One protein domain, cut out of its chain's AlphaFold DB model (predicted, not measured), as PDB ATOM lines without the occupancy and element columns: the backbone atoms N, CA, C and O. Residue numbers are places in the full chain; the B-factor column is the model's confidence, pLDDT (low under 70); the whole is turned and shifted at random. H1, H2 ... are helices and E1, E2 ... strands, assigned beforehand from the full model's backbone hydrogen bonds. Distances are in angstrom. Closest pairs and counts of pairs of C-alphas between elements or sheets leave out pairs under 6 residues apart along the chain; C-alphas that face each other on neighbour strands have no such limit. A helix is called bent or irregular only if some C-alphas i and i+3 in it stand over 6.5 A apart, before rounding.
ATOM      1  N   PHE A   4     253.973 105.333 259.007       75.50
ATOM      2  CA  PHE A   4     253.536 105.840 260.314       75.50
ATOM      3  C   PHE A   4     252.978 107.270 260.281       75.50
ATOM      4  O   PHE A   4     252.378 107.704 261.265       75.50
ATOM      5  N   SER A   5     253.147 108.006 259.173       83.38
ATOM      6  CA  SER A   5     252.602 109.364 259.055       83.38
ATOM      7  C   SER A   5     251.093 109.373 258.820       83.38
ATOM      8  O   SER A   5     250.464 110.405 259.031       83.38
ATOM      9  N   GLY A   6     250.515 108.260 258.347       90.38
ATOM     10  CA  GLY A   6     249.088 108.151 258.042       90.38
ATOM     11  C   GLY A   6     248.623 108.957 256.821       90.38
ATOM     12  O   GLY A   6     247.431 108.951 256.518       90.38
ATOM     13  N   ALA A   7     249.530 109.615 256.087       91.62
ATOM     14  CA  ALA A   7     249.181 110.561 255.023       91.62
ATOM     15  C   ALA A   7     248.340 109.943 253.891       91.62
ATOM     16  O   ALA A   7     247.369 110.551 253.449       91.62
ATOM     17  N   ALA A   8     248.664 108.719 253.457       93.19
ATOM     18  CA  ALA A   8     247.895 108.024 252.421       93.19
ATOM     19  C   ALA A   8     246.445 107.753 252.861       93.19
ATOM     20  O   ALA A   8     245.519 107.946 252.077       93.19
ATOM     21  N   ARG A   9     246.243 107.378 254.135       93.75
ATOM     22  CA  ARG A   9     244.909 107.156 254.712       93.75
ATOM     23  C   ARG A   9     244.127 108.463 254.829       93.75
ATOM     24  O   ARG A   9     242.990 108.501 254.376       93.75
ATOM     25  N   ARG A  10     244.754 109.539 255.329       94.00
ATOM     26  CA  ARG A  10     244.144 110.884 255.373       94.00
ATOM     27  C   ARG A  10     243.690 111.337 253.990       94.00
ATOM     28  O   ARG A  10     242.543 111.728 253.817       94.00
ATOM     29  N   ARG A  11     244.569 111.223 252.987       95.69
ATOM     30  CA  ARG A  11     244.250 111.583 251.600       95.69
ATOM     31  C   ARG A  11     243.071 110.772 251.065       95.69
ATOM     32  O   ARG A  11     242.173 111.355 250.470       95.69
ATOM     33  N   SER A  12     243.075 109.454 251.270       96.12
ATOM     34  CA  SER A  12     241.980 108.585 250.825       96.12
ATOM     35  C   SER A  12     240.651 108.989 251.463       96.12
ATOM     36  O   SER A  12     239.678 109.184 250.745       96.12
ATOM     37  N   PHE A  13     240.636 109.189 252.785       95.38
ATOM     38  CA  PHE A  13     239.449 109.603 253.535       95.38
ATOM     39  C   PHE A  13     238.870 110.932 253.025       95.38
ATOM     40  O   PHE A  13     237.672 111.030 252.761       95.38
ATOM     41  N   VAL A  14     239.721 111.948 252.844       96.62
ATOM     42  CA  VAL A  14     239.297 113.275 252.365       96.62
ATOM     43  C   VAL A  14     238.720 113.190 250.953       96.62
ATOM     44  O   VAL A  14     237.640 113.718 250.700       96.62
ATOM     45  N   LEU A  15     239.405 112.499 250.036       97.44
ATOM     46  CA  LEU A  15     238.945 112.375 248.651       97.44
ATOM     47  C   LEU A  15     237.621 111.620 248.543       97.44
ATOM     48  O   LEU A  15     236.760 112.026 247.766       97.44
ATOM     49  N   GLU A  16     237.441 110.557 249.323       97.19
ATOM     50  CA  GLU A  16     236.189 109.803 249.368       97.19
ATOM     51  C   GLU A  16     235.026 110.705 249.808       97.19
ATOM     52  O   GLU A  16     234.005 110.781 249.125       97.19
ATOM     53  N   ARG A  17     235.206 111.466 250.898       96.38
ATOM     54  CA  ARG A  17     234.186 112.388 251.428       96.38
ATOM     55  C   ARG A  17     233.829 113.499 250.447       96.38
ATOM     56  O   ARG A  17     232.647 113.706 250.189       96.38
ATOM     57  N   ILE A  18     234.826 114.156 249.854       96.62
ATOM     58  CA  ILE A  18     234.597 115.200 248.843       96.62
ATOM     59  C   ILE A  18     233.870 114.612 247.625       96.62
ATOM     60  O   ILE A  18     232.923 115.211 247.123       96.62
ATOM     61  N   THR A  19     234.254 113.413 247.177       97.38
ATOM     62  CA  THR A  19     233.622 112.753 246.022       97.38
ATOM     63  C   THR A  19     232.153 112.412 246.290       97.38
ATOM     64  O   THR A  19     231.305 112.665 245.437       97.38
ATOM     65  N   MET A  20     231.820 111.906 247.484       96.69
ATOM     66  CA  MET A  20     230.432 111.612 247.889       96.69
ATOM     67  C   MET A  20     229.536 112.859 247.995       96.69
ATOM     68  O   MET A  20     228.304 112.760 247.969       96.69
ATOM     69  N   LEU A  21     230.146 114.034 248.138       96.31
ATOM     70  CA  LEU A  21     229.478 115.327 248.269       96.31
ATOM     71  C   LEU A  21     229.642 116.198 247.015       96.31
ATOM     72  O   LEU A  21     229.315 117.383 247.037       96.31
ATOM     73  N   LYS A  22     230.123 115.629 245.903       94.75
ATOM     74  CA  LYS A  22     230.325 116.365 244.653       94.75
ATOM     75  C   LYS A  22     229.044 117.094 244.233       94.75
ATOM     76  O   LYS A  22     227.972 116.498 244.181       94.75
ATOM     77  N   GLY A  23     229.174 118.386 243.930       93.88
ATOM     78  CA  GLY A  23     228.059 119.259 243.538       93.88
ATOM     79  C   GLY A  23     227.194 119.777 244.694       93.88
ATOM     80  O   GLY A  23     226.312 120.591 244.454       93.88
ATOM     81  N   ARG A  24     227.443 119.340 245.935       95.44
ATOM     82  CA  ARG A  24     226.727 119.777 247.147       95.44
ATOM     83  C   ARG A  24     227.655 120.072 248.331       95.44
ATOM     84  O   ARG A  24     227.186 120.153 249.457       95.44
ATOM     85  N   PHE A  25     228.961 120.155 248.084       95.31
ATOM     86  CA  PHE A  25     229.971 120.360 249.116       95.31
ATOM     87  C   PHE A  25     229.909 121.795 249.638       95.31
ATOM     88  O   PHE A  25     229.967 122.747 248.860       95.31
ATOM     89  N   THR A  26     229.813 121.941 250.953       94.75
ATOM     90  CA  THR A  26     229.722 123.224 251.654       94.75
ATOM     91  C   THR A  26     230.914 123.426 252.593       94.75
ATOM     92  O   THR A  26     231.686 122.505 252.865       94.75
ATOM     93  N   HIS A  27     231.063 124.630 253.149       95.62
ATOM     94  CA  HIS A  27     232.043 124.874 254.213       95.62
ATOM     95  C   HIS A  27     231.759 124.041 255.470       95.62
ATOM     96  O   HIS A  27     232.703 123.604 256.121       95.62
ATOM     97  N   GLY A  28     230.487 123.748 255.769       96.19
ATOM     98  CA  GLY A  28     230.113 122.846 256.860       96.19
ATOM     99  C   GLY A  28     230.714 121.453 256.675       96.19
ATOM    100  O   GLY A  28     231.304 120.904 257.604       96.19
ATOM    101  N   ASP A  29     230.680 120.920 255.453       97.06
ATOM    102  CA  ASP A  29     231.320 119.639 255.133       97.06
ATOM    103  C   ASP A  29     232.846 119.703 255.290       97.06
ATOM    104  O   ASP A  29     233.466 118.760 255.792       97.06
ATOM    105  N   ALA A  30     233.465 120.824 254.904       97.88
ATOM    106  CA  ALA A  30     234.891 121.050 255.120       97.88
ATOM    107  C   ALA A  30     235.245 121.067 256.616       97.88
ATOM    108  O   ALA A  30     236.223 120.428 257.012       97.88
ATOM    109  N   PHE A  31     234.439 121.726 257.454       98.00
ATOM    110  CA  PHE A  31     234.624 121.712 258.907       98.00
ATOM    111  C   PHE A  31     234.543 120.291 259.460       98.00
ATOM    112  O   PHE A  31     235.439 119.875 260.191       98.00
ATOM    113  N   GLU A  32     233.534 119.509 259.068       97.25
ATOM    114  CA  GLU A  32     233.385 118.122 259.520       97.25
ATOM    115  C   GLU A  32     234.560 117.231 259.104       97.25
ATOM    116  O   GLU A  32     235.040 116.420 259.900       97.25
ATOM    117  N   ILE A  33     235.083 117.406 257.887       97.56
ATOM    118  CA  ILE A  33     236.290 116.698 257.444       97.56
ATOM    119  C   ILE A  33     237.491 117.090 258.311       97.56
ATOM    120  O   ILE A  33     238.224 116.208 258.758       97.56
ATOM    121  N   LEU A  34     237.693 118.386 258.569       97.94
ATOM    122  CA  LEU A  34     238.820 118.886 259.367       97.94
ATOM    123  C   LEU A  34     238.747 118.444 260.833       97.94
ATOM    124  O   LEU A  34     239.781 118.211 261.455       97.94
ATOM    125  N   ARG A  35     237.536 118.266 261.364       96.81
ATOM    126  CA  ARG A  35     237.258 117.744 262.710       96.81
ATOM    127  C   ARG A  35     237.503 116.255 262.859       96.81
ATOM    128  O   ARG A  35     237.613 115.771 263.984       96.81
ATOM    129  N   PHE A  36     237.556 115.521 261.755       95.88
ATOM    130  CA  PHE A  36     237.509 114.074 261.808       95.88
ATOM    131  C   PHE A  36     238.746 113.470 262.476       95.88
ATOM    132  O   PHE A  36     239.884 113.665 262.040       95.88
ATOM    133  N   HIS A  37     238.497 112.632 263.474       93.12
ATOM    134  CA  HIS A  37     239.463 111.703 264.032       93.12
ATOM    135  C   HIS A  37     238.773 110.387 264.386       93.12
ATOM    136  O   HIS A  37     237.571 110.346 264.654       93.12
ATOM    137  N   GLN A  38     239.523 109.291 264.374       84.56
ATOM    138  CA  GLN A  38     239.007 107.986 264.753       84.56
ATOM    139  C   GLN A  38     238.870 107.866 266.274       84.56
ATOM    140  O   GLN A  38     239.601 108.482 267.050       84.56
ATOM    141  N   GLY A  39     237.939 107.011 266.698       79.12
ATOM    142  CA  GLY A  39     237.698 106.718 268.105       79.12
ATOM    143  C   GLY A  39     236.772 107.717 268.798       79.12
ATOM    144  O   GLY A  39     236.464 108.793 268.297       79.12
ATOM    145  N   SER A  40     236.312 107.331 269.986       79.69
ATOM    146  CA  SER A  40     235.373 108.115 270.795       79.69
ATOM    147  C   SER A  40     236.028 109.262 271.575       79.69
ATOM    148  O   SER A  40     235.329 109.968 272.292       79.69
ATOM    149  N   SER A  41     237.360 109.396 271.527       86.56
ATOM    150  CA  SER A  41     238.117 110.407 272.272       86.56
ATOM    151  C   SER A  41     239.475 110.723 271.622       86.56
ATOM    152  O   SER A  41     240.079 109.832 271.013       86.56
ATOM    153  N   PRO A  42     240.025 111.936 271.835       88.75
ATOM    154  CA  PRO A  42     241.372 112.332 271.407       88.75
ATOM    155  C   PRO A  42     242.484 111.344 271.789       88.75
ATOM    156  O   PRO A  42     243.413 111.083 271.018       88.75
ATOM    157  N   SER A  43     242.371 110.723 272.968       89.25
ATOM    158  CA  SER A  43     243.344 109.744 273.463       89.25
ATOM    159  C   SER A  43     243.399 108.460 272.622       89.25
ATOM    160  O   SER A  43     244.437 107.799 272.595       89.25
ATOM    161  N   ARG A  44     242.336 108.127 271.875       88.50
ATOM    162  CA  ARG A  44     242.189 106.865 271.123       88.50
ATOM    163  C   ARG A  44     242.406 106.977 269.610       88.50
ATOM    164  O   ARG A  44     242.324 105.959 268.930       88.50
ATOM    165  N   GLY A  45     242.690 108.175 269.100       88.19
ATOM    166  CA  GLY A  45     242.963 108.403 267.680       88.19
ATOM    167  C   GLY A  45     244.314 107.863 267.192       88.19
ATOM    168  O   GLY A  45     245.011 107.096 267.865       88.19
ATOM    169  N   GLY A  46     244.729 108.304 266.011       90.94
ATOM    170  CA  GLY A  46     246.007 107.946 265.405       90.94
ATOM    171  C   GLY A  46     246.506 108.982 264.404       90.94
ATOM    172  O   GLY A  46     245.795 109.897 264.008       90.94
ATOM    173  N   ASN A  47     247.739 108.811 263.925       90.19
ATOM    174  CA  ASN A  47     248.320 109.726 262.934       90.19
ATOM    175  C   ASN A  47     247.566 109.723 261.594       90.19
ATOM    176  O   ASN A  47     247.803 110.583 260.764       90.19
ATOM    177  N   SER A  48     246.674 108.766 261.336       92.81
ATOM    178  CA  SER A  48     245.818 108.775 260.142       92.81
ATOM    179  C   SER A  48     244.588 109.678 260.256       92.81
ATOM    180  O   SER A  48     243.818 109.731 259.303       92.81
ATOM    181  N   ASP A  49     244.383 110.338 261.393       94.81
ATOM    182  CA  ASP A  49     243.261 111.250 261.617       94.81
ATOM    183  C   ASP A  49     243.511 112.618 260.985       94.81
ATOM    184  O   ASP A  49     244.660 113.034 260.845       94.81
ATOM    185  N   ILE A  50     242.444 113.320 260.596       96.19
ATOM    186  CA  ILE A  50     242.556 114.674 260.038       96.19
ATOM    187  C   ILE A  50     242.799 115.674 261.171       96.19
ATOM    188  O   ILE A  50     243.790 116.407 261.148       96.19
ATOM    189  N   CYS A  51     241.955 115.634 262.201       96.94
ATOM    190  CA  CYS A  51     242.211 116.279 263.478       96.94
ATOM    191  C   CYS A  51     243.191 115.415 264.279       96.94
ATOM    192  O   CYS A  51     242.808 114.488 264.993       96.94
ATOM    193  N   MET A  52     244.485 115.682 264.122       96.19
ATOM    194  CA  MET A  52     245.518 114.929 264.818       96.19
ATOM    195  C   MET A  52     245.601 115.370 266.275       96.19
ATOM    196  O   MET A  52     245.821 116.546 266.564       96.19
ATOM    197  N   HIS A  53     245.500 114.392 267.172       95.88
ATOM    198  CA  HIS A  53     245.785 114.561 268.590       95.88
ATOM    199  C   HIS A  53     247.079 113.853 268.953       95.88
ATOM    200  O   HIS A  53     247.189 112.624 268.812       95.88
ATOM    201  N   ALA A  54     248.037 114.622 269.457       95.12
ATOM    202  CA  ALA A  54     249.253 114.063 270.002       95.12
ATOM    203  C   ALA A  54     248.940 113.274 271.285       95.12
ATOM    204  O   ALA A  54     248.019 113.592 272.038       95.12
ATOM    205  N   ALA A  55     249.676 112.192 271.516       93.50
ATOM    206  CA  ALA A  55     249.412 111.286 272.633       93.50
ATOM    207  C   ALA A  55     250.676 110.701 273.265       93.50
ATOM    208  O   ALA A  55     250.631 110.262 274.417       93.50
ATOM    209  N   ASP A  56     251.792 110.672 272.534       91.69
ATOM    210  CA  ASP A  56     253.030 110.065 273.005       91.69
ATOM    211  C   ASP A  56     254.271 110.675 272.311       91.69
ATOM    212  O   ASP A  56     254.164 111.279 271.239       91.69
ATOM    213  N   PRO A  57     255.472 110.553 272.909       89.31
ATOM    214  CA  PRO A  57     256.677 111.199 272.388       89.31
ATOM    215  C   PRO A  57     257.350 110.457 271.221       89.31
ATOM    216  O   PRO A  57     258.346 110.962 270.707       89.31
ATOM    217  N   LEU A  58     256.863 109.280 270.810       88.25
ATOM    218  CA  LEU A  58     257.521 108.414 269.826       88.25
ATOM    219  C   LEU A  58     256.758 108.363 268.499       88.25
ATOM    220  O   LEU A  58     257.325 108.684 267.456       88.25
ATOM    221  N   ILE A  59     255.485 107.969 268.542       87.94
ATOM    222  CA  ILE A  59     254.664 107.652 267.371       87.94
ATOM    223  C   ILE A  59     253.641 108.763 267.125       87.94
ATOM    224  O   ILE A  59     253.649 109.358 266.045       87.94
ATOM    225  N   ARG A  60     252.781 109.093 268.098       91.06
ATOM    226  CA  ARG A  60     251.731 110.122 267.952       91.06
ATOM    227  C   ARG A  60     252.185 111.485 268.469       91.06
ATOM    228  O   ARG A  60     251.706 111.964 269.495       91.06
ATOM    229  N   ARG A  61     253.111 112.106 267.732       90.81
ATOM    230  CA  ARG A  61     253.730 113.404 268.075       90.81
ATOM    231  C   ARG A  61     253.082 114.619 267.406       90.81
ATOM    232  O   ARG A  61     253.408 115.743 267.771       90.81
ATOM    233  N   SER A  62     252.250 114.404 266.391       92.88
ATOM    234  CA  SER A  62     251.641 115.480 265.606       92.88
ATOM    235  C   SER A  62     250.338 115.957 266.240       92.88
ATOM    236  O   SER A  62     249.537 115.143 266.692       92.88
ATOM    237  N   GLN A  63     250.133 117.271 266.219       95.06
ATOM    238  CA  GLN A  63     248.951 117.959 266.727       95.06
ATOM    239  C   GLN A  63     248.438 118.902 265.637       95.06
ATOM    240  O   GLN A  63     249.237 119.600 265.009       95.06
ATOM    241  N   THR A  64     247.127 118.946 265.409       97.44
ATOM    242  CA  THR A  64     246.521 119.992 264.573       97.44
ATOM    243  C   THR A  64     246.484 121.294 265.370       97.44
ATOM    244  O   THR A  64     245.743 121.382 266.341       97.44
ATOM    245  N   THR A  65     247.282 122.292 264.983       96.44
ATOM    246  CA  THR A  65     247.460 123.565 265.720       96.44
ATOM    247  C   THR A  65     246.596 124.718 265.207       96.44
ATOM    248  O   THR A  65     246.565 125.781 265.820       96.44
ATOM    249  N   GLY A  66     245.914 124.513 264.083       96.81
ATOM    250  CA  GLY A  66     245.073 125.497 263.419       96.81
ATOM    251  C   GLY A  66     244.340 124.859 262.247       96.81
ATOM    252  O   GLY A  66     244.767 123.832 261.710       96.81
ATOM    253  N   SER A  67     243.211 125.430 261.857       98.31
ATOM    254  CA  SER A  67     242.455 125.021 260.676       98.31
ATOM    255  C   SER A  67     241.842 126.240 260.008       98.31
ATOM    256  O   SER A  67     241.462 127.198 260.681       98.31
ATOM    257  N   MET A  68     241.775 126.197 258.681       98.12
ATOM    258  CA  MET A  68     241.268 127.278 257.849       98.12
ATOM    259  C   MET A  68     240.444 126.694 256.705       98.12
ATOM    260  O   MET A  68     240.832 125.683 256.115       98.12
ATOM    261  N   VAL A  69     239.327 127.341 256.390       98.31
ATOM    262  CA  VAL A  69     238.512 127.062 255.205       98.31
ATOM    263  C   VAL A  69     238.305 128.370 254.465       98.31
ATOM    264  O   VAL A  69     237.883 129.356 255.063       98.31
ATOM    265  N   VAL A  70     238.588 128.361 253.166       97.31
ATOM    266  CA  VAL A  70     238.323 129.487 252.273       97.31
ATOM    267  C   VAL A  70     237.311 129.033 251.232       97.31
ATOM    268  O   VAL A  70     237.545 128.058 250.519       97.31
ATOM    269  N   CYS A  71     236.175 129.717 251.179       96.44
ATOM    270  CA  CYS A  71     235.191 129.554 250.114       96.44
ATOM    271  C   CYS A  71     235.485 130.593 249.046       96.44
ATOM    272  O   CYS A  71     235.654 131.754 249.398       96.44
ATOM    273  N   LEU A  72     235.501 130.187 247.782       95.44
ATOM    274  CA  LEU A  72     235.643 131.078 246.635       95.44
ATOM    275  C   LEU A  72     234.338 131.047 245.839       95.44
ATOM    276  O   LEU A  72     233.718 129.981 245.753       95.44
ATOM    277  N   ASP A  73     233.933 132.182 245.284       92.56
ATOM    278  CA  ASP A  73     232.859 132.255 244.292       92.56
ATOM    279  C   ASP A  73     233.380 132.688 242.911       92.56
ATOM    280  O   ASP A  73     234.562 132.981 242.734       92.56
ATOM    281  N   ASP A  74     232.490 132.688 241.917       91.44
ATOM    282  CA  ASP A  74     232.818 133.031 240.526       91.44
ATOM    283  C   ASP A  74     233.020 134.547 240.298       91.44
ATOM    284  O   ASP A  74     233.319 134.966 239.181       91.44
ATOM    285  N   SER A  75     232.834 135.379 241.330       89.94
ATOM    286  CA  SER A  75     232.921 136.847 241.279       89.94
ATOM    287  C   SER A  75     234.184 137.407 241.940       89.94
ATOM    288  O   SER A  75     234.207 138.567 242.349       89.94
ATOM    289  N   ASP A  76     235.225 136.578 242.067       87.56
ATOM    290  CA  ASP A  76     236.452 136.861 242.830       87.56
ATOM    291  C   ASP A  76     236.199 137.144 244.329       87.56
ATOM    292  O   ASP A  76     237.081 137.625 245.052       87.56
ATOM    293  N   GLY A  77     234.996 136.831 244.815       94.19
ATOM    294  CA  GLY A  77     234.603 136.934 246.209       94.19
ATOM    295  C   GLY A  77     235.053 135.715 247.006       94.19
ATOM    296  O   GLY A  77     235.212 134.602 246.492       94.19
ATOM    297  N   PHE A  78     235.244 135.911 248.307       95.62
ATOM    298  CA  PHE A  78     235.605 134.827 249.207       95.62
ATOM    299  C   PHE A  78     234.975 134.956 250.596       95.62
ATOM    300  O   PHE A  78     234.430 135.989 250.973       95.62
ATOM    301  N   LYS A  79     235.035 133.859 251.355       95.94
ATOM    302  CA  LYS A  79     234.780 133.813 252.803       95.94
ATOM    303  C   LYS A  79     235.892 133.025 253.463       95.94
ATOM    304  O   LYS A  79     236.189 131.918 253.010       95.94
ATOM    305  N   ILE A  80     236.475 133.553 254.529       96.75
ATOM    306  CA  ILE A  80     237.540 132.898 255.286       96.75
ATOM    307  C   ILE A  80     237.011 132.543 256.665       96.75
ATOM    308  O   ILE A  80     236.470 133.387 257.376       96.75
ATOM    309  N   PHE A  81     237.233 131.294 257.055       97.88
ATOM    310  CA  PHE A  81     236.945 130.792 258.385       97.88
ATOM    311  C   PHE A  81     238.210 130.216 259.005       97.88
ATOM    312  O   PHE A  81     238.895 129.416 258.363       97.88
ATOM    313  N   VAL A  82     238.507 130.568 260.255       97.50
ATOM    314  CA  VAL A  82     239.680 130.067 260.987       97.50
ATOM    315  C   VAL A  82     239.296 129.566 262.370       97.50
ATOM    316  O   VAL A  82     238.412 130.119 263.013       97.50
ATOM    317  N   THR A  83     239.993 128.550 262.878       97.44
ATOM    318  CA  THR A  83     239.847 128.177 264.294       97.44
ATOM    319  C   THR A  83     240.574 129.144 265.225       97.44
ATOM    320  O   THR A  83     240.136 129.347 266.357       97.44
ATOM    321  N   ALA A  84     241.684 129.734 264.756       95.19
ATOM    322  CA  ALA A  84     242.632 130.508 265.569       95.19
ATOM    323  C   ALA A  84     243.096 129.759 266.842       95.19
ATOM    324  O   ALA A  84     243.423 130.363 267.857       95.19
ATOM    325  N   GLY A  85     243.108 128.427 266.780       95.44
ATOM    326  CA  GLY A  85     243.386 127.522 267.891       95.44
ATOM    327  C   GLY A  85     243.555 126.088 267.388       95.44
ATOM    328  O   GLY A  85     243.224 125.782 266.234       95.44
ATOM    329  N   SER A  86     244.093 125.215 268.234       97.12
ATOM    330  CA  SER A  86     244.311 123.809 267.911       97.12
ATOM    331  C   SER A  86     243.001 123.016 267.865       97.12
ATOM    332  O   SER A  86     241.922 123.538 268.126       97.12
ATOM    333  N   ALA A  87     243.087 121.748 267.455       97.19
ATOM    334  CA  ALA A  87     242.008 120.763 267.565       97.19
ATOM    335  C   ALA A  87     240.615 121.252 267.085       97.19
ATOM    336  O   ALA A  87     239.724 121.473 267.907       97.19
ATOM    337  N   PRO A  88     240.357 121.350 265.762       97.50
ATOM    338  CA  PRO A  88     239.061 121.794 265.221       97.50
ATOM    339  C   PRO A  88     237.845 121.008 265.745       97.50
ATOM    340  O   PRO A  88     236.723 121.508 265.691       97.50
ATOM    341  N   CYS A  89     238.037 119.786 266.262       96.62
ATOM    342  CA  CYS A  89     236.984 118.974 266.885       96.62
ATOM    343  C   CYS A  89     236.444 119.534 268.215       96.62
ATOM    344  O   CYS A  89     235.414 119.054 268.689       96.62
ATOM    345  N   MET A  90     237.127 120.515 268.813       95.50
ATOM    346  CA  MET A  90     236.737 121.213 270.047       95.50
ATOM    347  C   MET A  90     236.787 122.740 269.892       95.50
ATOM    348  O   MET A  90     236.598 123.455 270.872       95.50
ATOM    349  N   SER A  91     237.027 123.231 268.676       97.06
ATOM    350  CA  SER A  91     237.256 124.646 268.390       97.06
ATOM    351  C   SER A  91     236.233 125.162 267.393       97.06
ATOM    352  O   SER A  91     235.852 124.472 266.444       97.06
ATOM    353  N   THR A  92     235.813 126.403 267.606       97.19
ATOM    354  CA  THR A  92     234.906 127.126 266.713       97.19
ATOM    355  C   THR A  92     235.674 127.672 265.517       97.19
ATOM    356  O   THR A  92     236.715 128.320 265.674       97.19
ATOM    357  N   PHE A  93     235.157 127.440 264.317       98.12
ATOM    358  CA  PHE A  93     235.489 128.233 263.146       98.12
ATOM    359  C   PHE A  93     234.861 129.618 263.302       98.12
ATOM    360  O   PHE A  93     233.703 129.750 263.688       98.12
ATOM    361  N   LYS A  94     235.654 130.647 263.026       96.62
ATOM    362  CA  LYS A  94     235.306 132.062 263.154       96.62
ATOM    363  C   LYS A  94     235.467 132.714 261.789       96.62
ATOM    364  O   LYS A  94     236.501 132.463 261.157       96.62
ATOM    365  N   PRO A  95     234.487 133.488 261.305       96.06
ATOM    366  CA  PRO A  95     234.668 134.253 260.084       96.06
ATOM    367  C   PRO A  95     235.722 135.335 260.317       96.06
ATOM    368  O   PRO A  95     235.800 135.884 261.413       96.06
ATOM    369  N   VAL A  96     236.540 135.630 259.307       94.00
ATOM    370  CA  VAL A  96     237.554 136.692 259.391       94.00
ATOM    371  C   VAL A  96     237.538 137.565 258.150       94.00
ATOM    372  O   VAL A  96     237.613 137.064 257.030       94.00
ATOM    373  N   ILE A  97     237.495 138.877 258.348       92.38
ATOM    374  CA  ILE A  97     237.574 139.882 257.289       92.38
ATOM    375  C   ILE A  97     238.960 140.551 257.355       92.38
ATOM    376  O   ILE A  97     239.240 141.292 258.293       92.38
ATOM    377  N   PRO A  98     239.890 140.243 256.426       85.00
ATOM    378  CA  PRO A  98     241.298 140.611 256.594       85.00
ATOM    379  C   PRO A  98     241.577 142.114 256.664       85.00
ATOM    380  O   PRO A  98     242.512 142.504 257.355       85.00
ATOM    381  N   MET A  99     240.815 142.930 255.929       86.88
ATOM    382  CA  MET A  99     241.046 144.374 255.778       86.88
ATOM    383  C   MET A  99     240.034 145.234 256.549       86.88
ATOM    384  O   MET A  99     239.923 146.425 256.268       86.88
ATOM    385  N   ALA A 100     239.298 144.657 257.503       86.00
ATOM    386  CA  ALA A 100     238.391 145.443 258.331       86.00
ATOM    387  C   ALA A 100     239.137 146.481 259.186       86.00
ATOM    388  O   ALA A 100     240.283 146.264 259.582       86.00
ATOM    389  N   GLU A 101     238.461 147.599 259.460       81.25
ATOM    390  CA  GLU A 101     239.021 148.763 260.157       81.25
ATOM    391  C   GLU A 101     239.445 148.433 261.598       81.25
ATOM    392  O   GLU A 101     240.563 148.766 261.994       81.25
ATOM    393  N   GLU A 102     238.593 147.739 262.360       83.19
ATOM    394  CA  GLU A 102     238.909 147.298 263.728       83.19
ATOM    395  C   GLU A 102     239.821 146.061 263.727       83.19
ATOM    396  O   GLU A 102     240.664 145.880 264.612       83.19
ATOM    397  N   GLY A 103     239.680 145.224 262.697       82.44
ATOM    398  CA  GLY A 103     240.513 144.056 262.462       82.44
ATOM    399  C   GLY A 103     240.321 142.936 263.490       82.44
ATOM    400  O   GLY A 103     239.345 142.849 264.233       82.44
ATOM    401  N   LEU A 104     241.277 142.007 263.511       87.94
ATOM    402  CA  LEU A 104     241.246 140.883 264.443       87.94
ATOM    403  C   LEU A 104     241.634 141.310 265.870       87.94
ATOM    404  O   LEU A 104     242.439 142.227 266.043       87.94
ATOM    405  N   PRO A 105     241.159 140.602 266.918       88.50
ATOM    406  CA  PRO A 105     241.571 140.887 268.287       88.50
ATOM    407  C   PRO A 105     243.097 140.914 268.441       88.50
ATOM    408  O   PRO A 105     243.772 139.926 268.151       88.50
ATOM    409  N   SER A 106     243.639 141.994 269.014       89.06
ATOM    410  CA  SER A 106     245.094 142.180 269.200       89.06
ATOM    411  C   SER A 106     245.791 141.066 269.996       89.06
ATOM    412  O   SER A 106     247.007 140.906 269.925       89.06
ATOM    413  N   ALA A 107     245.038 140.269 270.761       89.38
ATOM    414  CA  ALA A 107     245.544 139.089 271.459       89.38
ATOM    415  C   ALA A 107     246.008 137.964 270.511       89.38
ATOM    416  O   ALA A 107     246.790 137.109 270.933       89.38
ATOM    417  N   ILE A 108     245.548 137.944 269.254       90.12
ATOM    418  CA  ILE A 108     245.965 136.961 268.242       90.12
ATOM    419  C   ILE A 108     247.438 137.151 267.867       90.12
ATOM    420  O   ILE A 108     248.171 136.166 267.775       90.12
ATOM    421  N   ASP A 109     247.903 138.397 267.771       89.00
ATOM    422  CA  ASP A 109     249.293 138.725 267.422       89.00
ATOM    423  C   ASP A 109     250.278 138.515 268.577       89.00
ATOM    424  O   ASP A 109     251.493 138.595 268.409       89.00
ATOM    425  N   LYS A 110     249.770 138.194 269.769       92.69
ATOM    426  CA  LYS A 110     250.581 137.928 270.962       92.69
ATOM    427  C   LYS A 110     251.002 136.460 271.068       92.69
ATOM    428  O   LYS A 110     251.272 135.965 272.161       92.69
ATOM    429  N   GLY A 111     251.015 135.719 269.959       88.44
ATOM    430  CA  GLY A 111     251.626 134.387 269.892       88.44
ATOM    431  C   GLY A 111     253.138 134.449 270.157       88.44
ATOM    432  O   GLY A 111     253.797 135.415 269.786       88.44
ATOM    433  N   GLY A 112     253.713 133.434 270.812       90.69
ATOM    434  CA  GLY A 112     255.139 133.449 271.170       90.69
ATOM    435  C   GLY A 112     255.670 132.134 271.740       90.69
ATOM    436  O   GLY A 112     254.915 131.184 271.929       90.69
ATOM    437  N   GLN A 113     256.981 132.079 272.007       88.94
ATOM    438  CA  GLN A 113     257.668 130.912 272.574       88.94
ATOM    439  C   GLN A 113     257.456 130.845 274.099       88.94
ATOM    440  O   GLN A 113     258.271 131.342 274.869       88.94
ATOM    441  N   GLY A 114     256.353 130.233 274.521       91.31
ATOM    442  CA  GLY A 114     255.999 129.987 275.922       91.31
ATOM    443  C   GLY A 114     254.686 130.648 276.327       91.31
ATOM    444  O   GLY A 114     254.274 131.646 275.734       91.31
ATOM    445  N   PHE A 115     254.027 130.069 277.332       96.31
ATOM    446  CA  PHE A 115     252.704 130.489 277.778       96.31
ATOM    447  C   PHE A 115     252.639 131.984 278.113       96.31
ATOM    448  O   PHE A 115     253.473 132.520 278.842       96.31
ATOM    449  N   SER A 116     251.583 132.630 277.618       95.88
ATOM    450  CA  SER A 116     251.216 134.002 277.953       95.88
ATOM    451  C   SER A 116     249.702 134.109 278.094       95.88
ATOM    452  O   SER A 116     248.967 133.755 277.173       95.88
ATOM    453  N   SER A 117     249.226 134.638 279.222       95.12
ATOM    454  CA  SER A 117     247.793 134.870 279.455       95.12
ATOM    455  C   SER A 117     247.200 135.969 278.569       95.12
ATOM    456  O   SER A 117     245.983 136.043 278.415       95.12
ATOM    457  N   ASP A 118     248.047 136.811 277.973       95.25
ATOM    458  CA  ASP A 118     247.631 137.870 277.048       95.25
ATOM    459  C   ASP A 118     247.481 137.362 275.607       95.25
ATOM    460  O   ASP A 118     247.004 138.090 274.736       95.25
ATOM    461  N   SER A 119     247.912 136.128 275.347       95.94
ATOM    462  CA  SER A 119     247.891 135.508 274.030       95.94
ATOM    463  C   SER A 119     246.622 134.699 273.827       95.94
ATOM    464  O   SER A 119     246.313 133.796 274.607       95.94
ATOM    465  N   TRP A 120     245.926 134.972 272.725       95.31
ATOM    466  CA  TRP A 120     244.769 134.189 272.302       95.31
ATOM    467  C   TRP A 120     245.126 132.703 272.179       95.31
ATOM    468  O   TRP A 120     244.463 131.841 272.752       95.31
ATOM    469  N   TRP A 121     246.220 132.412 271.472       96.19
ATOM    470  CA  TRP A 121     246.637 131.043 271.186       96.19
ATOM    471  C   TRP A 121     247.010 130.269 272.457       96.19
ATOM    472  O   TRP A 121     246.597 129.126 272.621       96.19
ATOM    473  N   TRP A 122     247.735 130.886 273.396       96.75
ATOM    474  CA  TRP A 122     248.114 130.201 274.640       96.75
ATOM    475  C   TRP A 122     246.952 130.009 275.610       96.75
ATOM    476  O   TRP A 122     246.899 128.983 276.292       96.75
ATOM    477  N   MET A 123     246.010 130.952 275.661       96.50
ATOM    478  CA  MET A 123     244.772 130.770 276.423       96.50
ATOM    479  C   MET A 123     243.939 129.619 275.852       96.50
ATOM    480  O   MET A 123     243.470 128.771 276.615       96.50
ATOM    481  N   HIS A 124     243.856 129.527 274.524       97.06
ATOM    482  CA  HIS A 124     243.236 128.396 273.850       97.06
ATOM    483  C   HIS A 124     243.955 127.073 274.167       97.06
ATOM    484  O   HIS A 124     243.303 126.084 274.489       97.06
ATOM    485  N   GLU A 125     245.292 127.031 274.152       97.12
ATOM    486  CA  GLU A 125     246.036 125.811 274.500       97.12
ATOM    487  C   GLU A 125     245.817 125.377 275.956       97.12
ATOM    488  O   GLU A 125     245.749 124.179 276.238       97.12
ATOM    489  N   MET A 126     245.657 126.324 276.884       96.88
ATOM    490  CA  MET A 126     245.294 126.016 278.269       96.88
ATOM    491  C   MET A 126     243.915 125.345 278.346       96.88
ATOM    492  O   MET A 126     243.774 124.302 278.990       96.88
ATOM    493  N   PHE A 127     242.921 125.894 277.641       97.00
ATOM    494  CA  PHE A 127     241.596 125.285 277.500       97.00
ATOM    495  C   PHE A 127     241.670 123.897 276.851       97.00
ATOM    496  O   PHE A 127     241.132 122.930 277.395       97.00
ATOM    497  N   HIS A 128     242.383 123.769 275.733       96.81
ATOM    498  CA  HIS A 128     242.550 122.517 275.003       96.81
ATOM    499  C   HIS A 128     243.169 121.431 275.896       96.81
ATOM    500  O   HIS A 128     242.631 120.328 275.982       96.81
ATOM    501  N   LEU A 129     244.240 121.731 276.637       95.88
ATOM    502  CA  LEU A 129     244.832 120.782 277.587       95.88
ATOM    503  C   LEU A 129     243.868 120.384 278.707       95.88
ATOM    504  O   LEU A 129     243.802 119.206 279.068       95.88
ATOM    505  N   GLY A 130     243.107 121.347 279.231       95.38
ATOM    506  CA  GLY A 130     242.028 121.087 280.176       95.38
ATOM    507  C   GLY A 130     241.004 120.102 279.613       95.38
ATOM    508  O   GLY A 130     240.690 119.100 280.264       95.38
ATOM    509  N   MET A 131     240.568 120.315 278.369       95.44
ATOM    510  CA  MET A 131     239.667 119.414 277.650       95.44
ATOM    511  C   MET A 131     240.255 118.014 277.486       95.44
ATOM    512  O   MET A 131     239.539 117.037 277.691       95.44
ATOM    513  N   LEU A 132     241.548 117.875 277.176       95.06
ATOM    514  CA  LEU A 132     242.177 116.559 277.017       95.06
ATOM    515  C   LEU A 132     242.180 115.723 278.304       95.06
ATOM    516  O   LEU A 132     242.215 114.495 278.214       95.06
ATOM    517  N   PHE A 133     242.140 116.356 279.478       95.19
ATOM    518  CA  PHE A 133     242.030 115.653 280.757       95.19
ATOM    519  C   PHE A 133     240.592 115.412 281.217       95.19
ATOM    520  O   PHE A 133     240.412 114.619 282.132       95.19
ATOM    521  N   HIS A 134     239.588 116.049 280.614       95.44
ATOM    522  CA  HIS A 134     238.180 115.961 281.037       95.44
ATOM    523  C   HIS A 134     237.245 115.579 279.882       95.44
ATOM    524  O   HIS A 134     236.037 115.831 279.925       95.44
ATOM    525  N   TYR A 135     237.800 114.996 278.820       94.25
ATOM    526  CA  TYR A 135     237.086 114.787 277.567       94.25
ATOM    527  C   TYR A 135     235.910 113.829 277.740       94.25
ATOM    528  O   TYR A 135     234.863 114.038 277.128       94.25
ATOM    529  N   SER A 136     236.039 112.803 278.588       93.81
ATOM    530  CA  SER A 136     234.956 111.835 278.797       93.81
ATOM    531  C   SER A 136     233.671 112.476 279.338       93.81
ATOM    532  O   SER A 136     232.578 112.019 279.007       93.81
ATOM    533  N   VAL A 137     233.800 113.563 280.107       94.94
ATOM    534  CA  VAL A 137     232.681 114.288 280.727       94.94
ATOM    535  C   VAL A 137     232.218 115.463 279.861       94.94
ATOM    536  O   VAL A 137     231.016 115.682 279.699       94.94
ATOM    537  N   LEU A 138     233.161 116.228 279.304       95.56
ATOM    538  CA  LEU A 138     232.879 117.510 278.647       95.56
ATOM    539  C   LEU A 138     232.858 117.437 277.115       95.56
ATOM    540  O   LEU A 138     232.313 118.337 276.486       95.56
ATOM    541  N   GLY A 139     233.409 116.383 276.507       94.75
ATOM    542  CA  GLY A 139     233.661 116.307 275.062       94.75
ATOM    543  C   GLY A 139     232.418 116.501 274.192       94.75
ATOM    544  O   GLY A 139     232.458 117.257 273.227       94.75
ATOM    545  N   ARG A 140     231.288 115.881 274.552       95.25
ATOM    546  CA  ARG A 140     230.017 116.084 273.831       95.25
ATOM    547  C   ARG A 140     229.473 117.501 274.023       95.25
ATOM    548  O   ARG A 140     229.033 118.113 273.064       95.25
ATOM    549  N   GLN A 141     229.544 118.021 275.247       96.94
ATOM    550  CA  GLN A 141     228.994 119.336 275.583       96.94
ATOM    551  C   GLN A 141     229.702 120.443 274.803       96.94
ATOM    552  O   GLN A 141     229.036 121.269 274.187       96.94
ATOM    553  N   ILE A 142     231.039 120.408 274.752       96.12
ATOM    554  CA  ILE A 142     231.789 121.396 273.975       96.12
ATOM    555  C   ILE A 142     231.491 121.272 272.480       96.12
ATOM    556  O   ILE A 142     231.372 122.284 271.804       96.12
ATOM    557  N   GLN A 143     231.324 120.055 271.950       95.44
ATOM    558  CA  GLN A 143     230.991 119.860 270.537       95.44
ATOM    559  C   GLN A 143     229.623 120.443 270.183       95.44
ATOM    560  O   GLN A 143     229.494 121.092 269.145       95.44
ATOM    561  N   ASP A 144     228.625 120.239 271.039       96.38
ATOM    562  CA  ASP A 144     227.284 120.792 270.846       96.38
ATOM    563  C   ASP A 144     227.316 122.330 270.911       96.38
ATOM    564  O   ASP A 144     226.718 123.005 270.073       96.38
ATOM    565  N   GLU A 145     228.080 122.896 271.847       96.31
ATOM    566  CA  GLU A 145     228.212 124.345 272.027       96.31
ATOM    567  C   GLU A 145     228.992 125.014 270.888       96.31
ATOM    568  O   GLU A 145     228.559 126.044 270.372       96.31
ATOM    569  N   VAL A 146     230.074 124.382 270.418       96.00
ATOM    570  CA  VAL A 146     230.816 124.794 269.217       96.00
ATOM    571  C   VAL A 146     229.876 124.853 268.014       96.00
ATOM    572  O   VAL A 146     229.796 125.881 267.349       96.00
ATOM    573  N   ARG A 147     229.116 123.781 267.754       96.00
ATOM    574  CA  ARG A 147     228.178 123.724 266.618       96.00
ATOM    575  C   ARG A 147     227.055 124.749 266.740       96.00
ATOM    576  O   ARG A 147     226.650 125.332 265.733       96.00
ATOM    577  N   SER A 148     226.551 124.965 267.954       95.50
ATOM    578  CA  SER A 148     225.524 125.972 268.218       95.50
ATOM    579  C   SER A 148     226.033 127.377 267.903       95.50
ATOM    580  O   SER A 148     225.318 128.142 267.262       95.50
ATOM    581  N   LEU A 149     227.264 127.704 268.314       94.94
ATOM    582  CA  LEU A 149     227.869 129.010 268.051       94.94
ATOM    583  C   LEU A 149     228.104 129.239 266.556       94.94
ATOM    584  O   LEU A 149     227.810 130.300 266.017       94.94
ATOM    585  N   GLU A 150     228.609 128.219 265.868       95.94
ATOM    586  CA  GLU A 150     228.857 128.285 264.430       95.94
ATOM    587  C   GLU A 150     227.570 128.501 263.638       95.94
ATOM    588  O   GLU A 150     227.515 129.324 262.722       95.94
ATOM    589  N   SER A 151     226.499 127.814 264.032       93.38
ATOM    590  CA  SER A 151     225.198 127.946 263.372       93.38
ATOM    591  C   SER A 151     224.638 129.370 263.456       93.38
ATOM    592  O   SER A 151     223.872 129.761 262.579       93.38
ATOM    593  N   SER A 152     225.027 130.160 264.465       90.69
ATOM    594  CA  SER A 152     224.575 131.548 264.611       90.69
ATOM    595  C   SER A 152     225.468 132.589 263.926       90.69
ATOM    596  O   SER A 152     225.077 133.750 263.895       90.69
ATOM    597  N   MET A 153     226.650 132.225 263.406       91.19
ATOM    598  CA  MET A 153     227.644 133.208 262.919       91.19
ATOM    599  C   MET A 153     228.241 132.917 261.543       91.19
ATOM    600  O   MET A 153     228.846 133.806 260.952       91.19
ATOM    601  N   LEU A 154     228.123 131.695 261.014       90.06
ATOM    602  CA  LEU A 154     228.854 131.316 259.794       90.06
ATOM    603  C   LEU A 154     228.096 131.576 258.489       90.06
ATOM    604  O   LEU A 154     228.660 131.417 257.404       90.06
ATOM    605  N   ASN A 155     226.849 132.043 258.571       91.75
ATOM    606  CA  ASN A 155     226.083 132.475 257.407       91.75
ATOM    607  C   ASN A 155     226.381 133.941 257.039       91.75
ATOM    608  O   ASN A 155     225.516 134.805 257.153       91.75
ATOM    609  N   ILE A 156     227.615 134.210 256.613       94.00
ATOM    610  CA  ILE A 156     228.058 135.528 256.122       94.00
ATOM    611  C   ILE A 156     228.016 135.592 254.584       94.00
ATOM    612  O   ILE A 156     228.120 134.536 253.951       94.00
ATOM    613  N   PRO A 157     227.869 136.769 253.945       94.06
ATOM    614  CA  PRO A 157     227.968 136.916 252.488       94.06
ATOM    615  C   PRO A 157     229.420 136.781 251.997       94.06
ATOM    616  O   PRO A 157     230.353 136.734 252.795       94.06
ATOM    617  N   PHE A 158     229.611 136.581 250.687       95.81
ATOM    618  CA  PHE A 158     230.949 136.636 250.083       95.81
ATOM    619  C   PHE A 158     231.410 138.094 250.051       95.81
ATOM    620  O   PHE A 158     230.590 138.988 249.850       95.81
ATOM    621  N   TYR A 159     232.704 138.325 250.247       94.25
ATOM    622  CA  TYR A 159     233.305 139.657 250.252       94.25
ATOM    623  C   TYR A 159     234.602 139.670 249.443       94.25
ATOM    624  O   TYR A 159     235.203 138.629 249.172       94.25
ATOM    625  N   THR A 160     235.025 140.859 249.019       93.25
ATOM    626  CA  THR A 160     236.293 141.054 248.306       93.25
ATOM    627  C   THR A 160     237.430 141.320 249.290       93.25
ATOM    628  O   THR A 160     237.202 141.635 250.457       93.25
ATOM    629  N   TRP A 161     238.678 141.240 248.818       89.94
ATOM    630  CA  TRP A 161     239.848 141.467 249.674       89.94
ATOM    631  C   TRP A 161     239.834 142.829 250.368       89.94
ATOM    632  O   TRP A 161     240.229 142.915 251.520       89.94
ATOM    633  N   LEU A 162     239.357 143.866 249.678       90.31
ATOM    634  CA  LEU A 162     239.318 145.247 250.168       90.31
ATOM    635  C   LEU A 162     238.025 145.592 250.921       90.31
ATOM    636  O   LEU A 162     237.761 146.767 251.145       90.31
ATOM    637  N   SER A 163     237.195 144.601 251.251       89.19
ATOM    638  CA  SER A 163     235.952 144.837 251.981       89.19
ATOM    639  C   SER A 163     236.224 145.330 253.404       89.19
ATOM    640  O   SER A 163     237.062 144.772 254.114       89.19
ATOM    641  N   ASP A 164     235.461 146.342 253.804       88.25
ATOM    642  CA  ASP A 164     235.379 146.940 255.138       88.25
ATOM    643  C   ASP A 164     233.963 146.785 255.731       88.25
ATOM    644  O   ASP A 164     233.492 147.623 256.502       88.25
ATOM    645  N   ASP A 165     233.256 145.715 255.338       91.56
ATOM    646  CA  ASP A 165     231.878 145.454 255.755       91.56
ATOM    647  C   ASP A 165     231.784 145.307 257.282       91.56
ATOM    648  O   ASP A 165     232.268 144.336 257.873       91.56
ATOM    649  N   LYS A 166     231.133 146.292 257.909       91.69
ATOM    650  CA  LYS A 166     231.018 146.412 259.366       91.69
ATOM    651  C   LYS A 166     230.194 145.297 259.994       91.69
ATOM    652  O   LYS A 166     230.494 144.903 261.115       91.69
ATOM    653  N   ASP A 167     229.208 144.754 259.284       91.69
ATOM    654  CA  ASP A 167     228.400 143.658 259.816       91.69
ATOM    655  C   ASP A 167     229.243 142.375 259.887       91.69
ATOM    656  O   ASP A 167     229.198 141.640 260.877       91.69
ATOM    657  N   ILE A 168     230.065 142.111 258.864       91.88
ATOM    658  CA  ILE A 168     230.986 140.961 258.858       91.88
ATOM    659  C   ILE A 168     232.086 141.142 259.907       91.88
ATOM    660  O   ILE A 168     232.441 140.173 260.586       91.88
ATOM    661  N   ASP A 169     232.613 142.356 260.054       92.88
ATOM    662  CA  ASP A 169     233.604 142.685 261.080       92.88
ATOM    663  C   ASP A 169     233.046 142.484 262.496       92.88
ATOM    664  O   ASP A 169     233.645 141.791 263.324       92.88
ATOM    665  N   ASP A 170     231.827 142.960 262.749       92.88
ATOM    666  CA  ASP A 170     231.135 142.770 264.019       92.88
ATOM    667  C   ASP A 170     230.891 141.288 264.325       92.88
ATOM    668  O   ASP A 170     231.118 140.846 265.459       92.88
ATOM    669  N   ILE A 171     230.487 140.490 263.329       94.50
ATOM    670  CA  ILE A 171     230.333 139.034 263.478       94.50
ATOM    671  C   ILE A 171     231.688 138.379 263.762       94.50
ATOM    672  O   ILE A 171     231.783 137.542 264.664       94.50
ATOM    673  N   SER A 172     232.735 138.757 263.022       94.56
ATOM    674  CA  SER A 172     234.107 138.281 263.218       94.56
ATOM    675  C   SER A 172     234.533 138.523 264.664       94.56
ATOM    676  O   SER A 172     234.726 137.562 265.413       94.56
ATOM    677  N   ARG A 173     234.554 139.776 265.119       93.12
ATOM    678  CA  ARG A 173     234.934 140.162 266.484       93.12
ATOM    679  C   ARG A 173     234.091 139.469 267.555       93.12
ATOM    680  O   ARG A 173     234.653 138.866 268.474       93.12
ATOM    681  N   SER A 174     232.768 139.471 267.404       93.81
ATOM    682  CA  SER A 174     231.858 138.822 268.359       93.81
ATOM    683  C   SER A 174     232.115 137.315 268.451       93.81
ATOM    684  O   SER A 174     232.048 136.740 269.538       93.81
ATOM    685  N   SER A 175     232.472 136.656 267.342       95.38
ATOM    686  CA  SER A 175     232.781 135.222 267.344       95.38
ATOM    687  C   SER A 175     234.028 134.886 268.166       95.38
ATOM    688  O   SER A 175     234.061 133.859 268.856       95.38
ATOM    689  N   PHE A 176     235.035 135.766 268.158       95.25
ATOM    690  CA  PHE A 176     236.196 135.648 269.035       95.25
ATOM    691  C   PHE A 176     235.789 135.881 270.493       95.25
ATOM    692  O   PHE A 176     236.055 135.037 271.344       95.25
ATOM    693  N   GLU A 177     235.091 136.964 270.808       94.25
ATOM    694  CA  GLU A 177     234.684 137.257 272.191       94.25
ATOM    695  C   GLU A 177     233.861 136.116 272.811       94.25
ATOM    696  O   GLU A 177     234.224 135.591 273.867       94.25
ATOM    697  N   LEU A 178     232.840 135.640 272.097       96.00
ATOM    698  CA  LEU A 178     231.973 134.557 272.559       96.00
ATOM    699  C   LEU A 178     232.722 133.230 272.708       96.00
ATOM    700  O   LEU A 178     232.490 132.496 273.671       96.00
ATOM    701  N   THR A 179     233.659 132.929 271.804       96.31
ATOM    702  CA  THR A 179     234.514 131.743 271.952       96.31
ATOM    703  C   THR A 179     235.377 131.844 273.205       96.31
ATOM    704  O   THR A 179     235.458 130.882 273.968       96.31
ATOM    705  N   ARG A 180     235.982 133.008 273.466       95.19
ATOM    706  CA  ARG A 180     236.814 133.216 274.659       95.19
ATOM    707  C   ARG A 180     236.010 133.018 275.941       95.19
ATOM    708  O   ARG A 180     236.520 132.447 276.905       95.19
ATOM    709  N   ASP A 181     234.761 133.463 275.954       96.12
ATOM    710  CA  ASP A 181     233.874 133.310 277.106       96.12
ATOM    711  C   ASP A 181     233.419 131.858 277.307       96.12
ATOM    712  O   ASP A 181     233.339 131.396 278.448       96.12
ATOM    713  N   ILE A 182     233.184 131.104 276.225       96.44
ATOM    714  CA  ILE A 182     232.975 129.648 276.295       96.44
ATOM    715  C   ILE A 182     234.205 128.978 276.913       96.44
ATOM    716  O   ILE A 182     234.078 128.288 277.923       96.44
ATOM    717  N   GLU A 183     235.398 129.209 276.365       96.25
ATOM    718  CA  GLU A 183     236.628 128.561 276.836       96.25
ATOM    719  C   GLU A 183     236.906 128.855 278.317       96.25
ATOM    720  O   GLU A 183     237.210 127.936 279.082       96.25
ATOM    721  N   ARG A 184     236.709 130.106 278.755       95.31
ATOM    722  CA  ARG A 184     236.817 130.506 280.170       95.31
ATOM    723  C   ARG A 184     235.838 129.754 281.065       95.31
ATOM    724  O   ARG A 184     236.258 129.177 282.063       95.31
ATOM    725  N   ARG A 185     234.558 129.676 280.686       95.88
ATOM    726  CA  ARG A 185     233.565 128.910 281.459       95.88
ATOM    727  C   ARG A 185     233.938 127.437 281.578       95.88
ATOM    728  O   ARG A 185     233.692 126.829 282.616       95.88
ATOM    729  N   TYR A 186     234.501 126.839 280.532       96.19
ATOM    730  CA  TYR A 186     234.942 125.444 280.587       96.19
ATOM    731  C   TYR A 186     236.159 125.262 281.485       96.19
ATOM    732  O   TYR A 186     236.170 124.320 282.273       96.19
ATOM    733  N   LEU A 187     237.136 126.166 281.413       94.81
ATOM    734  CA  LEU A 187     238.282 126.182 282.321       94.81
ATOM    735  C   LEU A 187     237.834 126.253 283.788       94.81
ATOM    736  O   LEU A 187     238.261 125.426 284.596       94.81
ATOM    737  N   ASP A 188     236.901 127.150 284.109       94.19
ATOM    738  CA  ASP A 188     236.345 127.272 285.461       94.19
ATOM    739  C   ASP A 188     235.649 125.979 285.899       94.19
ATOM    740  O   ASP A 188     235.887 125.473 286.998       94.19
ATOM    741  N   ARG A 189     234.833 125.379 285.023       94.00
ATOM    742  CA  ARG A 189     234.152 124.105 285.307       94.00
ATOM    743  C   ARG A 189     235.140 122.966 285.553       94.00
ATOM    744  O   ARG A 189     234.934 122.189 286.486       94.00
ATOM    745  N   MET A 190     236.204 122.864 284.755       94.00
ATOM    746  CA  MET A 190     237.213 121.803 284.870       94.00
ATOM    747  C   MET A 190     237.907 121.789 286.229       94.00
ATOM    748  O   MET A 190     238.210 120.707 286.718       94.00
ATOM    749  N   SER A 191     238.086 122.948 286.871       88.31
ATOM    750  CA  SER A 191     238.711 123.046 288.202       88.31
ATOM    751  C   SER A 191     237.986 122.240 289.295       88.31
ATOM    752  O   SER A 191     238.575 121.903 290.320       88.31
ATOM    753  N   SER A 192     236.709 121.917 289.069       89.81
ATOM    754  CA  SER A 192     235.853 121.167 289.995       89.81
ATOM    755  C   SER A 192     235.643 119.697 289.606       89.81
ATOM    756  O   SER A 192     234.962 118.962 290.322       89.81
ATOM    757  N   LEU A 193     236.194 119.257 288.471       92.50
ATOM    758  CA  LEU A 193     235.948 117.930 287.911       92.50
ATOM    759  C   LEU A 193     237.123 116.978 288.142       92.50
ATOM    760  O   LEU A 193     238.281 117.365 288.268       92.50
ATOM    761  N   HIS A 194     236.817 115.682 288.161       90.06
ATOM    762  CA  HIS A 194     237.851 114.658 288.137       90.06
ATOM    763  C   HIS A 194     238.394 114.463 286.721       90.06
ATOM    764  O   HIS A 194     237.637 114.363 285.757       90.06
ATOM    765  N   LYS A 195     239.719 114.327 286.626       92.50
ATOM    766  CA  LYS A 195     240.422 114.012 285.379       92.50
ATOM    767  C   LYS A 195     240.190 112.564 284.948       92.50
ATOM    768  O   LYS A 195     240.208 111.648 285.773       92.50
ATOM    769  N   ASP A 196     240.114 112.350 283.642       92.25
ATOM    770  CA  ASP A 196     240.084 111.046 282.991       92.25
ATOM    771  C   ASP A 196     241.317 110.210 283.372       92.25
ATOM    772  O   ASP A 196     242.461 110.685 283.377       92.25
ATOM    773  N   SER A 197     241.111 108.922 283.663       90.62
ATOM    774  CA  SER A 197     242.188 108.021 284.089       90.62
ATOM    775  C   SER A 197     242.947 107.419 282.899       90.62
ATOM    776  O   SER A 197     242.687 106.301 282.447       90.62
ATOM    777  N   HIS A 198     243.929 108.167 282.388       91.06
ATOM    778  CA  HIS A 198     244.840 107.724 281.326       91.06
ATOM    779  C   HIS A 198     246.308 108.021 281.684       91.06
ATOM    780  O   HIS A 198     246.871 109.004 281.211       91.06
ATOM    781  N   PRO A 199     246.982 107.199 282.514       90.75
ATOM    782  CA  PRO A 199     248.252 107.577 283.148       90.75
ATOM    783  C   PRO A 199     249.377 107.999 282.189       90.75
ATOM    784  O   PRO A 199     250.040 109.009 282.429       90.75
ATOM    785  N   LEU A 200     249.594 107.255 281.097       93.00
ATOM    786  CA  LEU A 200     250.659 107.553 280.129       93.00
ATOM    787  C   LEU A 200     250.345 108.797 279.292       93.00
ATOM    788  O   LEU A 200     251.192 109.680 279.168       93.00
ATOM    789  N   TYR A 201     249.114 108.888 278.789       93.38
ATOM    790  CA  TYR A 201     248.610 110.038 278.036       93.38
ATOM    791  C   TYR A 201     248.633 111.316 278.886       93.38
ATOM    792  O   TYR A 201     249.156 112.350 278.475       93.38
ATOM    793  N   ASN A 202     248.175 111.216 280.135       93.94
ATOM    794  CA  ASN A 202     248.171 112.331 281.070       93.94
ATOM    795  C   ASN A 202     249.595 112.775 281.409       93.94
ATOM    796  O   ASN A 202     249.877 113.967 281.475       93.94
ATOM    797  N   ARG A 203     250.523 111.829 281.597       94.44
ATOM    798  CA  ARG A 203     251.939 112.150 281.822       94.44
ATOM    799  C   ARG A 203     252.569 112.854 280.620       94.44
ATOM    800  O   ARG A 203     253.387 113.747 280.828       94.44
ATOM    801  N   TYR A 204     252.223 112.454 279.398       95.50
ATOM    802  CA  TYR A 204     252.699 113.103 278.176       95.50
ATOM    803  C   TYR A 204     252.287 114.580 278.137       95.50
ATOM    804  O   TYR A 204     253.155 115.453 278.081       95.50
ATOM    805  N   TRP A 205     250.995 114.866 278.290       95.62
ATOM    806  CA  TRP A 205     250.489 116.238 278.236       95.62
ATOM    807  C   TRP A 205     250.912 117.098 279.428       95.62
ATOM    808  O   TRP A 205     251.244 118.264 279.238       95.62
ATOM    809  N   ARG A 206     251.032 116.531 280.638       95.38
ATOM    810  CA  ARG A 206     251.586 117.265 281.795       95.38
ATOM    811  C   ARG A 206     253.022 117.726 281.567       95.38
ATOM    812  O   ARG A 206     253.374 118.826 281.973       95.38
ATOM    813  N   ARG A 207     253.854 116.905 280.914       95.31
ATOM    814  CA  ARG A 207     255.233 117.293 280.573       95.31
ATOM    815  C   ARG A 207     255.271 118.433 279.562       95.31
ATOM    816  O   ARG A 207     256.123 119.303 279.691       95.31
ATOM    817  N   ILE A 208     254.377 118.422 278.573       94.38
ATOM    818  CA  ILE A 208     254.268 119.514 277.596       94.38
ATOM    819  C   ILE A 208     253.829 120.793 278.302       94.38
ATOM    820  O   ILE A 208     254.521 121.795 278.195       94.38
ATOM    821  N   ALA A 209     252.759 120.735 279.095       95.38
ATOM    822  CA  ALA A 209     252.283 121.881 279.858       95.38
ATOM    823  C   ALA A 209     253.379 122.474 280.759       95.38
ATOM    824  O   ALA A 209     253.597 123.678 280.746       95.38
ATOM    825  N   GLN A 210     254.129 121.623 281.472       95.31
ATOM    826  CA  GLN A 210     255.253 122.059 282.301       95.31
ATOM    827  C   GLN A 210     256.373 122.710 281.478       95.31
ATOM    828  O   GLN A 210     256.938 123.708 281.915       95.31
ATOM    829  N   ARG A 211     256.702 122.158 280.303       94.62
ATOM    830  CA  ARG A 211     257.729 122.710 279.406       94.62
ATOM    831  C   ARG A 211     257.347 124.095 278.889       94.62
ATOM    832  O   ARG A 211     258.213 124.953 278.798       94.62
ATOM    833  N   GLU A 212     256.075 124.285 278.555       94.69
ATOM    834  CA  GLU A 212     255.562 125.545 278.006       94.69
ATOM    835  C   GLU A 212     255.116 126.544 279.086       94.69
ATOM    836  O   GLU A 212     254.745 127.667 278.757       94.69
ATOM    837  N   GLY A 213     255.138 126.162 280.368       95.06
ATOM    838  CA  GLY A 213     254.714 127.021 281.478       95.06
ATOM    839  C   GLY A 213     253.197 127.204 281.599       95.06
ATOM    840  O   GLY A 213     252.755 128.162 282.226       95.06
TER     841      GLY A 213
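This is residues 4 to 213 of the 218 residues of an uncharacterized protein of Deltaproteobacteria bacterium (UniProt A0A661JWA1). A small three-stranded sheet, E1 E2 E3, has the short helix H2 over its E1 side, while the long helix H5 passes the E3 edge and, with H3 and H4, makes a triangle of three helices. H1 lies beyond H2 at one far side, H6 is beside one end of H3 at another, and long loops join several of these parts. The printed part has 210 residues with six named helices and three named strands, in the order H1 H2 E1 E2 E3 H3 H4 H5 H6; the class is mostly helix. The sheet, in the order E1 E2 E3, is all antiparallel and forms a meander, each strand the antiparallel neighbour of the one before. The whole is compact, with a radius of gyration of the C-alphas of 17.7 A and spans of 53 by 40 by 30 A.

In the sheet, E1, residues 68 to 72, and E2, residues 78 to 82, form a hairpin, antiparallel at 171 degrees between their directions, with N 69 and O 81 within hydrogen-bond range at 2.9 A and N 79 and O 71 also at 2.9 A. E2 and E3, residues 94 to 96, form a second hairpin, antiparallel at 133 degrees, with N 94 and O 82 at 2.8 A and N 96 and O 80 at 3.0 A. E1 and E3 are the edge strands. H2, residues 27 to 35, is on the sheet at a height over the sheet of 8.4 A. It only just lies over E1, with 3 of its 9 C-alphas falling on that strand, and runs along the strands, at 22 degrees to E1 on the local plane; the closest C-alphas of H2 and E1 are those of His 27 and Val 69, 6.9 A apart. H1, residues 7 to 20, is not on the sheet; it is close to H2 but not clearly touching, its Val 14 and Ile 33 of H2 having the closest C-alphas at 6.8 A, with a shallow tilt of 27 degrees, opposite ways. H5, residues 166 to 190, only grazes the sheet, with its residues 168 to 179; the closest C-alphas of H5 and E3 are those of Ser 172 and Pro 95, 5.1 A apart. With its residues 183 to 190 alone H5 touches H3, residues 120 to 133, the same way at a steep tilt of 39 degrees, and the closest C-alphas are those of Leu 187 and Phe 127, 5.9 A apart. H4, residues 135 to 151, is close to H5 but not clearly touching, with the C-alphas of Leu 149 and Ser 175 the closest at 8.0 A and a shallow tilt of 15 degrees, opposite ways. H4 is also close to H3 but not clearly touching, with the C-alphas of Leu 138 and Met 131 the closest at 7.1 A. H6, residues 199 to 212, only just touches H3, with 3 pairs of C-alphas within 8 A, made by residues 129 to 133 of H3 alone; the closest are those of Asn 202 and Phe 133, 7.0 A apart. H6 is apart from H5 and H4. Every O i to N i+4 pair is within hydrogen-bond range in H1, H2, H3, H5 and H6, and 11 of 13 are in H4.

E1 begins with C-alpha 68 at (241.268, 127.278, 257.849); E1 spans 13.1 A, E2 13.3 A and E3 6.4 A from first to last C-alpha. H5 is the longest helix, 36.0 A from C-alpha 166 at (231.018, 146.412, 259.366) to C-alpha 190 at (237.213, 121.803, 284.870). H4 spans 22.7 A and is irregular, with C-alphas 137 and 140 lying 7.6 A apart. H3 spans 20.6 A, H1 and H6 20.1 A each, and H2 12.3 A.

The two C-alphas farthest apart are those of Ser 75 and Pro 199, at 53.3 A. The printed part has no cut. The long links are H2 to E1, E2 to E3, E3 to H3 and H4 to H5. The mean pLDDT of the printed part is 93.6, and no printed residue is under 70.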